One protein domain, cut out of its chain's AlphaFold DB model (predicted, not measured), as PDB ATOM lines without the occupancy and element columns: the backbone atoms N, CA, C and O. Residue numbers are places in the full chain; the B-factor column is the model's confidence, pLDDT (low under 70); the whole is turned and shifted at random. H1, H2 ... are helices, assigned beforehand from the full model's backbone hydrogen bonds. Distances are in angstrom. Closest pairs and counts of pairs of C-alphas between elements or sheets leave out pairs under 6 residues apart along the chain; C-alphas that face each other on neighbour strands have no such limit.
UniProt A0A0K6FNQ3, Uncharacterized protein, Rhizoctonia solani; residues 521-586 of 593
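AT A GLANCE: This is residues 521 to 586 of the 593 residues of an uncharacterized protein of Rhizoctonia solani (UniProt A0A0K6FNQ3). A helical hairpin, H2 and H3, has a long loop beside it, residues 529 to 555, which runs out and folds back; the short H1 lies near the hairpin's open end. The 66 printed residues hold three named helices, H1, H2, H3 in chain order, and no named strand; the class is all helix, with 30 residues in named elements, under half. The whole is compact, radius of gyration of the C-alphas 11.6 A, spanning 34 by 23 by 17 A.

IN THESE COORDINATES: Find C-alpha 556 at (-20.315, -2.561, -0.476); from there H2 runs 20.1 A to residue 569. H3, residues 574 to 585, runs 16.7 A to C-alpha 585 at (-25.512, 1.386, -7.918). H1 is residues 525 to 528, 5.4 A.

HOW THE PARTS SIT: H2 and H3, a hairpin, touch at a shallow tilt of 31 degrees, opposite ways; their closest C-alphas, Ile 567 and Pro 574, are 4.9 A apart. H1 is only just apart from H3, at 8.1 A. Every O i to N i+4 pair in H2 and H3 is within hydrogen-bond range; H1 is too short for one. Residues 534 to 535 pair antiparallel with 550 to 551.

THE WHOLE: The farthest C-alphas, Ile 521 and Glu 543, are 35.7 A apart. The printed part has no cut; the link H1 to H2 is long, and no printed residue is under 70 in pLDDT.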
ATOM      1  N   ILE A 521     -18.411  -1.419 -13.656       90.69
ATOM      2  CA  ILE A 521     -19.308  -0.292 -13.910       90.69
ATOM      3  C   ILE A 521     -19.378   0.551 -12.644       90.69
ATOM      4  O   ILE A 521     -19.814   0.070 -11.596       90.69
ATOM      5  N   ASP A 522     -18.956   1.802 -12.753       90.44
ATOM      6  CA  ASP A 522     -18.993   2.736 -11.642       90.44
ATOM      7  C   ASP A 522     -20.443   3.111 -11.255       90.44
ATOM      8  O   ASP A 522     -21.362   3.037 -12.082       90.44
ATOM      9  N   PRO A 523     -20.666   3.614 -10.027       91.50
ATOM     10  CA  PRO A 523     -21.942   4.202  -9.635       91.50
ATOM     11  C   PRO A 523     -22.284   5.493 -10.385       91.50
ATOM     12  O   PRO A 523     -21.375   6.205 -10.819       91.50
ATOM     13  N   PRO A 524     -23.569   5.887 -10.465       90.88
ATOM     14  CA  PRO A 524     -23.971   7.148 -11.089       90.88
ATOM     15  C   PRO A 524     -23.249   8.355 -10.487       90.88
ATOM     16  O   PRO A 524     -23.171   8.467  -9.262       90.88
ATOM     17  N   LEU A 525     -22.773   9.290 -11.320       87.00
ATOM     18  CA  LEU A 525     -21.959  10.439 -10.886       87.00
ATOM     19  C   LEU A 525     -22.562  11.217  -9.701       87.00
ATOM     20  O   LEU A 525     -21.855  11.534  -8.749       87.00
ATOM     21  N   TYR A 526     -23.875  11.473  -9.719       88.50
ATOM     22  CA  TYR A 526     -24.562  12.193  -8.637       88.50
ATOM     23  C   TYR A 526     -24.565  11.425  -7.305       88.50
ATOM     24  O   TYR A 526     -24.591  12.044  -6.245       88.50
ATOM     25  N   SER A 527     -24.506  10.090  -7.352       90.25
ATOM     26  CA  SER A 527     -24.480   9.231  -6.165       90.25
ATOM     27  C   SER A 527     -23.094   9.134  -5.524       90.25
ATOM     28  O   SER A 527     -22.971   8.707  -4.379       90.25
ATOM     29  N   ARG A 528     -22.045   9.545  -6.253       87.25
ATOM     30  CA  ARG A 528     -20.657   9.546  -5.769       87.25
ATOM     31  C   ARG A 528     -20.356  10.718  -4.830       87.25
ATOM     32  O   ARG A 528     -19.321  10.685  -4.166       87.25
ATOM     33  N   SER A 529     -21.227  11.732  -4.783       87.69
ATOM     34  CA  SER A 529     -21.079  12.877  -3.879       87.69
ATOM     35  C   SER A 529     -20.958  12.389  -2.432       87.69
ATOM     36  O   SER A 529     -21.796  11.592  -1.996       87.69
ATOM     37  N   PRO A 530     -19.963  12.844  -1.655       85.62
ATOM     38  CA  PRO A 530     -19.849  12.437  -0.260       85.62
ATOM     39  C   PRO A 530     -21.105  12.795   0.539       85.62
ATOM     40  O   PRO A 530     -21.762  13.807   0.293       85.62
ATOM     41  N   GLY A 531     -21.487  11.902   1.452       86.44
ATOM     42  CA  GLY A 531     -22.727  12.015   2.224       86.44
ATOM     43  C   GLY A 531     -24.013  11.674   1.460       86.44
ATOM     44  O   GLY A 531     -25.075  11.626   2.079       86.44
ATOM     45  N   PHE A 532     -23.955  11.398   0.152       91.38
ATOM     46  CA  PHE A 532     -25.125  10.953  -0.599       91.38
ATOM     47  C   PHE A 532     -25.535   9.527  -0.200       91.38
ATOM     48  O   PHE A 532     -24.716   8.607  -0.138       91.38
ATOM     49  N   SER A 533     -26.833   9.330   0.020       93.31
ATOM     50  CA  SER A 533     -27.442   8.012   0.197       93.31
ATOM     51  C   SER A 533     -28.878   8.030  -0.307       93.31
ATOM     52  O   SER A 533     -29.608   8.983  -0.033       93.31
ATOM     53  N   PHE A 534     -29.304   6.964  -0.979       93.56
ATOM     54  CA  PHE A 534     -30.716   6.759  -1.290       93.56
ATOM     55  C   PHE A 534     -31.481   6.341  -0.035       93.56
ATOM     56  O   PHE A 534     -30.940   5.632   0.808       93.56
ATOM     57  N   GLU A 535     -32.746   6.744   0.061       94.19
ATOM     58  CA  GLU A 535     -33.681   6.281   1.086       94.19
ATOM     59  C   GLU A 535     -34.692   5.332   0.435       94.19
ATOM     60  O   GLU A 535     -35.439   5.734  -0.458       94.19
ATOM     61  N   LEU A 536     -34.684   4.067   0.854       93.69
ATOM     62  CA  LEU A 536     -35.421   2.971   0.220       93.69
ATOM     63  C   LEU A 536     -36.661   2.529   1.008       93.69
ATOM     64  O   LEU A 536     -37.340   1.591   0.592       93.69
ATOM     65  N   LYS A 537     -36.997   3.198   2.121       92.12
ATOM     66  CA  LYS A 537     -38.158   2.848   2.963       92.12
ATOM     67  C   LYS A 537     -39.488   2.741   2.201       92.12
ATOM     68  O   LYS A 537     -40.329   1.917   2.544       92.12
ATOM     69  N   GLU A 538     -39.672   3.534   1.145       90.12
ATOM     70  CA  GLU A 538     -40.923   3.583   0.371       90.12
ATOM     71  C   GLU A 538     -41.184   2.288  -0.425       90.12
ATOM     72  O   GLU A 538     -42.302   2.043  -0.879       90.12
ATOM     73  N   LEU A 539     -40.175   1.420  -0.568       91.88
ATOM     74  CA  LEU A 539     -40.309   0.111  -1.215       91.88
ATOM     75  C   LEU A 539     -40.958  -0.944  -0.300       91.88
ATOM     76  O   LEU A 539     -41.280  -2.048  -0.751       91.88
ATOM     77  N   PHE A 540     -41.184  -0.618   0.976       92.44
ATOM     78  CA  PHE A 540     -41.770  -1.518   1.964       92.44
ATOM     79  C   PHE A 540     -43.284  -1.279   2.143       92.44
ATOM     80  O   PHE A 540     -43.806  -0.186   1.892       92.44
ATOM     81  N   PRO A 541     -44.059  -2.308   2.527       88.69
ATOM     82  CA  PRO A 541     -45.429  -2.129   3.009       88.69
ATOM     83  C   PRO A 541     -45.451  -1.302   4.311       88.69
ATOM     84  O   PRO A 541     -44.579  -1.521   5.158       88.69
ATOM     85  N   PRO A 542     -46.422  -0.390   4.525       84.12
ATOM     86  CA  PRO A 542     -46.499   0.404   5.754       84.12
ATOM     87  C   PRO A 542     -46.638  -0.470   7.011       84.12
ATOM     88  O   PRO A 542     -46.172  -0.090   8.081       84.12
ATOM     89  N   GLU A 543     -47.201  -1.675   6.883       85.25
ATOM     90  CA  GLU A 543     -47.382  -2.637   7.974       85.25
ATOM     91  C   GLU A 543     -46.055  -3.188   8.521       85.25
ATOM     92  O   GLU A 543     -46.025  -3.757   9.610       85.25
ATOM     93  N   ARG A 544     -44.948  -3.038   7.779       81.38
ATOM     94  CA  ARG A 544     -43.621  -3.517   8.193       81.38
ATOM     95  C   ARG A 544     -42.892  -2.570   9.143       81.38
ATOM     96  O   ARG A 544     -41.919  -3.004   9.752       81.38
ATOM     97  N   GLY A 545     -43.330  -1.315   9.270       81.62
ATOM     98  CA  GLY A 545     -42.745  -0.354  10.212       81.62
ATOM     99  C   GLY A 545     -41.261  -0.034   9.973       81.62
ATOM    100  O   GLY A 545     -40.547   0.255  10.926       81.62
ATOM    101  N   VAL A 546     -40.775  -0.112   8.728       86.56
ATOM    102  CA  VAL A 546     -39.381   0.233   8.391       86.56
ATOM    103  C   VAL A 546     -39.211   1.753   8.434       86.56
ATOM    104  O   VAL A 546     -39.766   2.464   7.598       86.56
ATOM    105  N   GLU A 547     -38.447   2.260   9.405       83.25
ATOM    106  CA  GLU A 547     -38.254   3.707   9.590       83.25
ATOM    107  C   GLU A 547     -37.289   4.323   8.561       83.25
ATOM    108  O   GLU A 547     -37.508   5.445   8.098       83.25
ATOM    109  N   SER A 548     -36.232   3.598   8.185       89.38
ATOM    110  CA  SER A 548     -35.239   4.031   7.195       89.38
ATOM    111  C   SER A 548     -34.463   2.831   6.656       89.38
ATOM    112  O   SER A 548     -34.109   1.925   7.411       89.38
ATOM    113  N   LEU A 549     -34.169   2.845   5.357       91.88
ATOM    114  CA  LEU A 549     -33.199   1.956   4.728       91.88
ATOM    115  C   LEU A 549     -32.321   2.785   3.792       91.88
ATOM    116  O   LEU A 549     -32.725   3.130   2.681       91.88
ATOM    117  N   ARG A 550     -31.105   3.099   4.246       93.12
ATOM    118  CA  ARG A 550     -30.158   3.895   3.465       93.12
ATOM    119  C   ARG A 550     -29.261   3.024   2.601       93.12
ATOM    120  O   ARG A 550     -28.636   2.086   3.091       93.12
ATOM    121  N   LEU A 551     -29.142   3.403   1.333       93.38
ATOM    122  CA  LEU A 551     -28.219   2.802   0.377       93.38
ATOM    123  C   LEU A 551     -27.142   3.821  -0.003       93.38
ATOM    124  O   LEU A 551     -27.424   4.823  -0.664       93.38
ATOM    125  N   SER A 552     -25.903   3.548   0.399       92.81
ATOM    126  CA  SER A 552     -24.716   4.266  -0.063       92.81
ATOM    127  C   SER A 552     -24.052   3.481  -1.190       92.81
ATOM    128  O   SER A 552     -23.643   2.338  -1.000       92.81
ATOM    129  N   THR A 553     -23.909   4.097  -2.363       89.69
ATOM    130  CA  THR A 553     -23.334   3.438  -3.549       89.69
ATOM    131  C   THR A 553     -21.822   3.228  -3.460       89.69
ATOM    132  O   THR A 553     -21.267   2.451  -4.229       89.69
ATOM    133  N   ARG A 554     -21.149   3.896  -2.513       84.62
ATOM    134  CA  ARG A 554     -19.704   3.763  -2.266       84.62
ATOM    135  C   ARG A 554     -19.360   2.676  -1.247       84.62
ATOM    136  O   ARG A 554     -18.187   2.347  -1.110       84.62
ATOM    137  N   ASN A 555     -20.349   2.146  -0.522       89.06
ATOM    138  CA  ASN A 555     -20.129   1.178   0.549       89.06
ATOM    139  C   ASN A 555     -20.713  -0.200   0.173       89.06
ATOM    140  O   ASN A 555     -21.935  -0.363   0.227       89.06
ATOM    141  N   PRO A 556     -19.870  -1.204  -0.148       90.00
ATOM    142  CA  PRO A 556     -20.315  -2.561  -0.476       90.00
ATOM    143  C   PRO A 556     -21.201  -3.206   0.595       90.00
ATOM    144  O   PRO A 556     -22.178  -3.871   0.253       90.00
ATOM    145  N   ASP A 557     -20.930  -2.954   1.879       92.81
ATOM    146  CA  ASP A 557     -21.730  -3.501   2.980       92.81
ATOM    147  C   ASP A 557     -23.127  -2.872   3.016       92.81
ATOM    148  O   ASP A 557     -24.119  -3.554   3.270       92.81
ATOM    149  N   SER A 558     -23.227  -1.575   2.701       92.88
ATOM    150  CA  SER A 558     -24.518  -0.885   2.572       92.88
ATOM    151  C   SER A 558     -25.329  -1.440   1.403       92.88
ATOM    152  O   SER A 558     -26.538  -1.618   1.543       92.88
ATOM    153  N   ILE A 559     -24.673  -1.754   0.281       93.44
ATOM    154  CA  ILE A 559     -25.307  -2.373  -0.890       93.44
ATOM    155  C   ILE A 559     -25.836  -3.766  -0.532       93.44
ATOM    156  O   ILE A 559     -27.015  -4.046  -0.758       93.44
ATOM    157  N   ALA A 560     -25.000  -4.611   0.076       93.69
ATOM    158  CA  ALA A 560     -25.376  -5.966   0.471       93.69
ATOM    159  C   ALA A 560     -26.509  -5.972   1.509       93.69
ATOM    160  O   ALA A 560     -27.463  -6.742   1.388       93.69
ATOM    161  N   HIS A 561     -26.447  -5.077   2.502       93.75
ATOM    162  CA  HIS A 561     -27.497  -4.929   3.506       93.75
ATOM    163  C   HIS A 561     -28.825  -4.477   2.886       93.75
ATOM    164  O   HIS A 561     -29.861  -5.091   3.142       93.75
ATOM    165  N   ALA A 562     -28.799  -3.449   2.031       93.06
ATOM    166  CA  ALA A 562     -29.995  -2.964   1.349       93.06
ATOM    167  C   ALA A 562     -30.618  -4.045   0.456       93.06
ATOM    168  O   ALA A 562     -31.833  -4.228   0.475       93.06
ATOM    169  N   GLN A 563     -29.799  -4.805  -0.276       93.94
ATOM    170  CA  GLN A 563     -30.273  -5.911  -1.105       93.94
ATOM    171  C   GLN A 563     -30.939  -7.009  -0.267       93.94
ATOM    172  O   GLN A 563     -32.050  -7.433  -0.586       93.94
ATOM    173  N   ALA A 564     -30.300  -7.441   0.824       93.81
ATOM    174  CA  ALA A 564     -30.848  -8.468   1.706       93.81
ATOM    175  C   ALA A 564     -32.190  -8.042   2.324       93.81
ATOM    176  O   ALA A 564     -33.141  -8.823   2.338       93.81
ATOM    177  N   GLU A 565     -32.295  -6.793   2.783       92.75
ATOM    178  CA  GLU A 565     -33.531  -6.271   3.369       92.75
ATOM    179  C   GLU A 565     -34.654  -6.115   2.338       92.75
ATOM    180  O   GLU A 565     -35.807  -6.453   2.632       92.75
ATOM    181  N   LEU A 566     -34.335  -5.685   1.111       93.38
ATOM    182  CA  LEU A 566     -35.323  -5.618   0.036       93.38
ATOM    183  C   LEU A 566     -35.860  -7.006  -0.330       93.38
ATOM    184  O   LEU A 566     -37.077  -7.179  -0.386       93.38
ATOM    185  N   ILE A 567     -34.991  -8.003  -0.512       93.31
ATOM    186  CA  ILE A 567     -35.405  -9.380  -0.838       93.31
ATOM    187  C   ILE A 567     -36.262  -9.978   0.287       93.31
ATOM    188  O   ILE A 567     -37.216 -10.713   0.033       93.31
ATOM    189  N   ARG A 568     -35.932  -9.669   1.544       90.88
ATOM    190  CA  ARG A 568     -36.587 -10.254   2.719       90.88
ATOM    191  C   ARG A 568     -37.975  -9.680   2.989       90.88
ATOM    192  O   ARG A 568     -38.855 -10.417   3.439       90.88
ATOM    193  N   ALA A 569     -38.154  -8.370   2.828       88.94
ATOM    194  CA  ALA A 569     -39.307  -7.682   3.409       88.94
ATOM    195  C   ALA A 569     -39.953  -6.595   2.534       88.94
ATOM    196  O   ALA A 569     -40.976  -6.043   2.959       88.94
ATOM    197  N   SER A 570     -39.415  -6.289   1.347       90.94
ATOM    198  CA  SER A 570     -40.031  -5.310   0.438       90.94
ATOM    199  C   SER A 570     -41.257  -5.871  -0.295       90.94
ATOM    200  O   SER A 570     -41.644  -7.027  -0.123       90.94
ATOM    201  N   ARG A 571     -41.902  -5.024  -1.106       92.62
ATOM    202  CA  ARG A 571     -43.009  -5.413  -2.002       92.62
ATOM    203  C   ARG A 571     -42.541  -6.063  -3.306       92.62
ATOM    204  O   ARG A 571     -43.380  -6.518  -4.078       92.62
ATOM    205  N   LEU A 572     -41.240  -6.016  -3.576       92.25
ATOM    206  CA  LEU A 572     -40.633  -6.500  -4.808       92.25
ATOM    207  C   LEU A 572     -40.369  -8.000  -4.690       92.25
ATOM    208  O   LEU A 572     -40.041  -8.492  -3.608       92.25
ATOM    209  N   ASP A 573     -40.475  -8.728  -5.799       91.75
ATOM    210  CA  ASP A 573     -39.920 -10.080  -5.841       91.75
ATOM    211  C   ASP A 573     -38.374 -10.036  -5.806       91.75
ATOM    212  O   ASP A 573     -37.778  -8.977  -6.040       91.75
ATOM    213  N   PRO A 574     -37.690 -11.159  -5.513       92.31
ATOM    214  CA  PRO A 574     -36.235 -11.167  -5.378       92.31
ATOM    215  C   PRO A 574     -35.478 -10.632  -6.603       92.31
ATOM    216  O   PRO A 574     -34.481  -9.932  -6.434       92.31
ATOM    217  N   SER A 575     -35.964 -10.905  -7.819       92.00
ATOM    218  CA  SER A 575     -35.315 -10.451  -9.055       92.00
ATOM    219  C   SER A 575     -35.506  -8.949  -9.278       92.00
ATOM    220  O   SER A 575     -34.563  -8.246  -9.642       92.00
ATOM    221  N   GLN A 576     -36.691  -8.419  -8.960       92.69
ATOM    222  CA  GLN A 576     -36.956  -6.980  -8.975       92.69
ATOM    223  C   GLN A 576     -36.124  -6.232  -7.929       92.69
ATOM    224  O   GLN A 576     -35.599  -5.157  -8.217       92.69
ATOM    225  N   ALA A 577     -35.980  -6.789  -6.723       93.31
ATOM    226  CA  ALA A 577     -35.161  -6.204  -5.664       93.31
ATOM    227  C   ALA A 577     -33.685  -6.092  -6.086       93.31
ATOM    228  O   ALA A 577     -33.068  -5.038  -5.916       93.31
ATOM    229  N   GLU A 578     -33.133  -7.148  -6.689       92.75
ATOM    230  CA  GLU A 578     -31.780  -7.146  -7.250       92.75
ATOM    231  C   GLU A 578     -31.635  -6.137  -8.400       92.75
ATOM    232  O   GLU A 578     -30.693  -5.338  -8.412       92.75
ATOM    233  N   ALA A 579     -32.603  -6.093  -9.318       93.81
ATOM    234  CA  ALA A 579     -32.610  -5.150 -10.433       93.81
ATOM    235  C   ALA A 579     -32.610  -3.683  -9.963       93.81
ATOM    236  O   ALA A 579     -31.869  -2.864 -10.511       93.81
ATOM    237  N   VAL A 580     -33.382  -3.348  -8.921       93.88
ATOM    238  CA  VAL A 580     -33.403  -1.999  -8.327       93.88
ATOM    239  C   VAL A 580     -32.044  -1.637  -7.734       93.88
ATOM    240  O   VAL A 580     -31.530  -0.554  -8.016       93.88
ATOM    241  N   ILE A 581     -31.428  -2.531  -6.954       94.50
ATOM    242  CA  ILE A 581     -30.099  -2.274  -6.383       94.50
ATOM    243  C   ILE A 581     -29.071  -2.061  -7.495       94.50
ATOM    244  O   ILE A 581     -28.312  -1.093  -7.445       94.50
ATOM    245  N   HIS A 582     -29.068  -2.901  -8.530       92.94
ATOM    246  CA  HIS A 582     -28.163  -2.731  -9.662       92.94
ATOM    247  C   HIS A 582     -28.398  -1.425 -10.430       92.94
ATOM    248  O   HIS A 582     -27.423  -0.755 -10.762       92.94
ATOM    249  N   ALA A 583     -29.647  -1.014 -10.647       93.56
ATOM    250  CA  ALA A 583     -29.969   0.250 -11.313       93.56
ATOM    251  C   ALA A 583     -29.541   1.491 -10.513       93.56
ATOM    252  O   ALA A 583     -29.172   2.506 -11.100       93.56
ATOM    253  N   LEU A 584     -29.579   1.427  -9.180       93.75
ATOM    254  CA  LEU A 584     -29.177   2.543  -8.316       93.75
ATOM    255  C   LEU A 584     -27.659   2.619  -8.095       93.75
ATOM    256  O   LEU A 584     -27.139   3.688  -7.773       93.75
ATOM    257  N   THR A 585     -26.946   1.501  -8.246       93.69
ATOM    258  CA  THR A 585     -25.512   1.386  -7.918       93.69
ATOM    259  C   THR A 585     -24.589   1.360  -9.132       93.69
ATOM    260  O   THR A 585     -23.378   1.404  -8.943       93.69
ATOM    261  N   ARG A 586     -25.124   1.315 -10.360       92.25
ATOM    262  CA  ARG A 586     -24.345   1.251 -11.605       92.25
ATOM    263  C   ARG A 586     -24.833   2.284 -12.615       92.25
ATOM    264  O   ARG A 586     -26.026   2.536 -12.729       92.25
TER     265      ARG A 586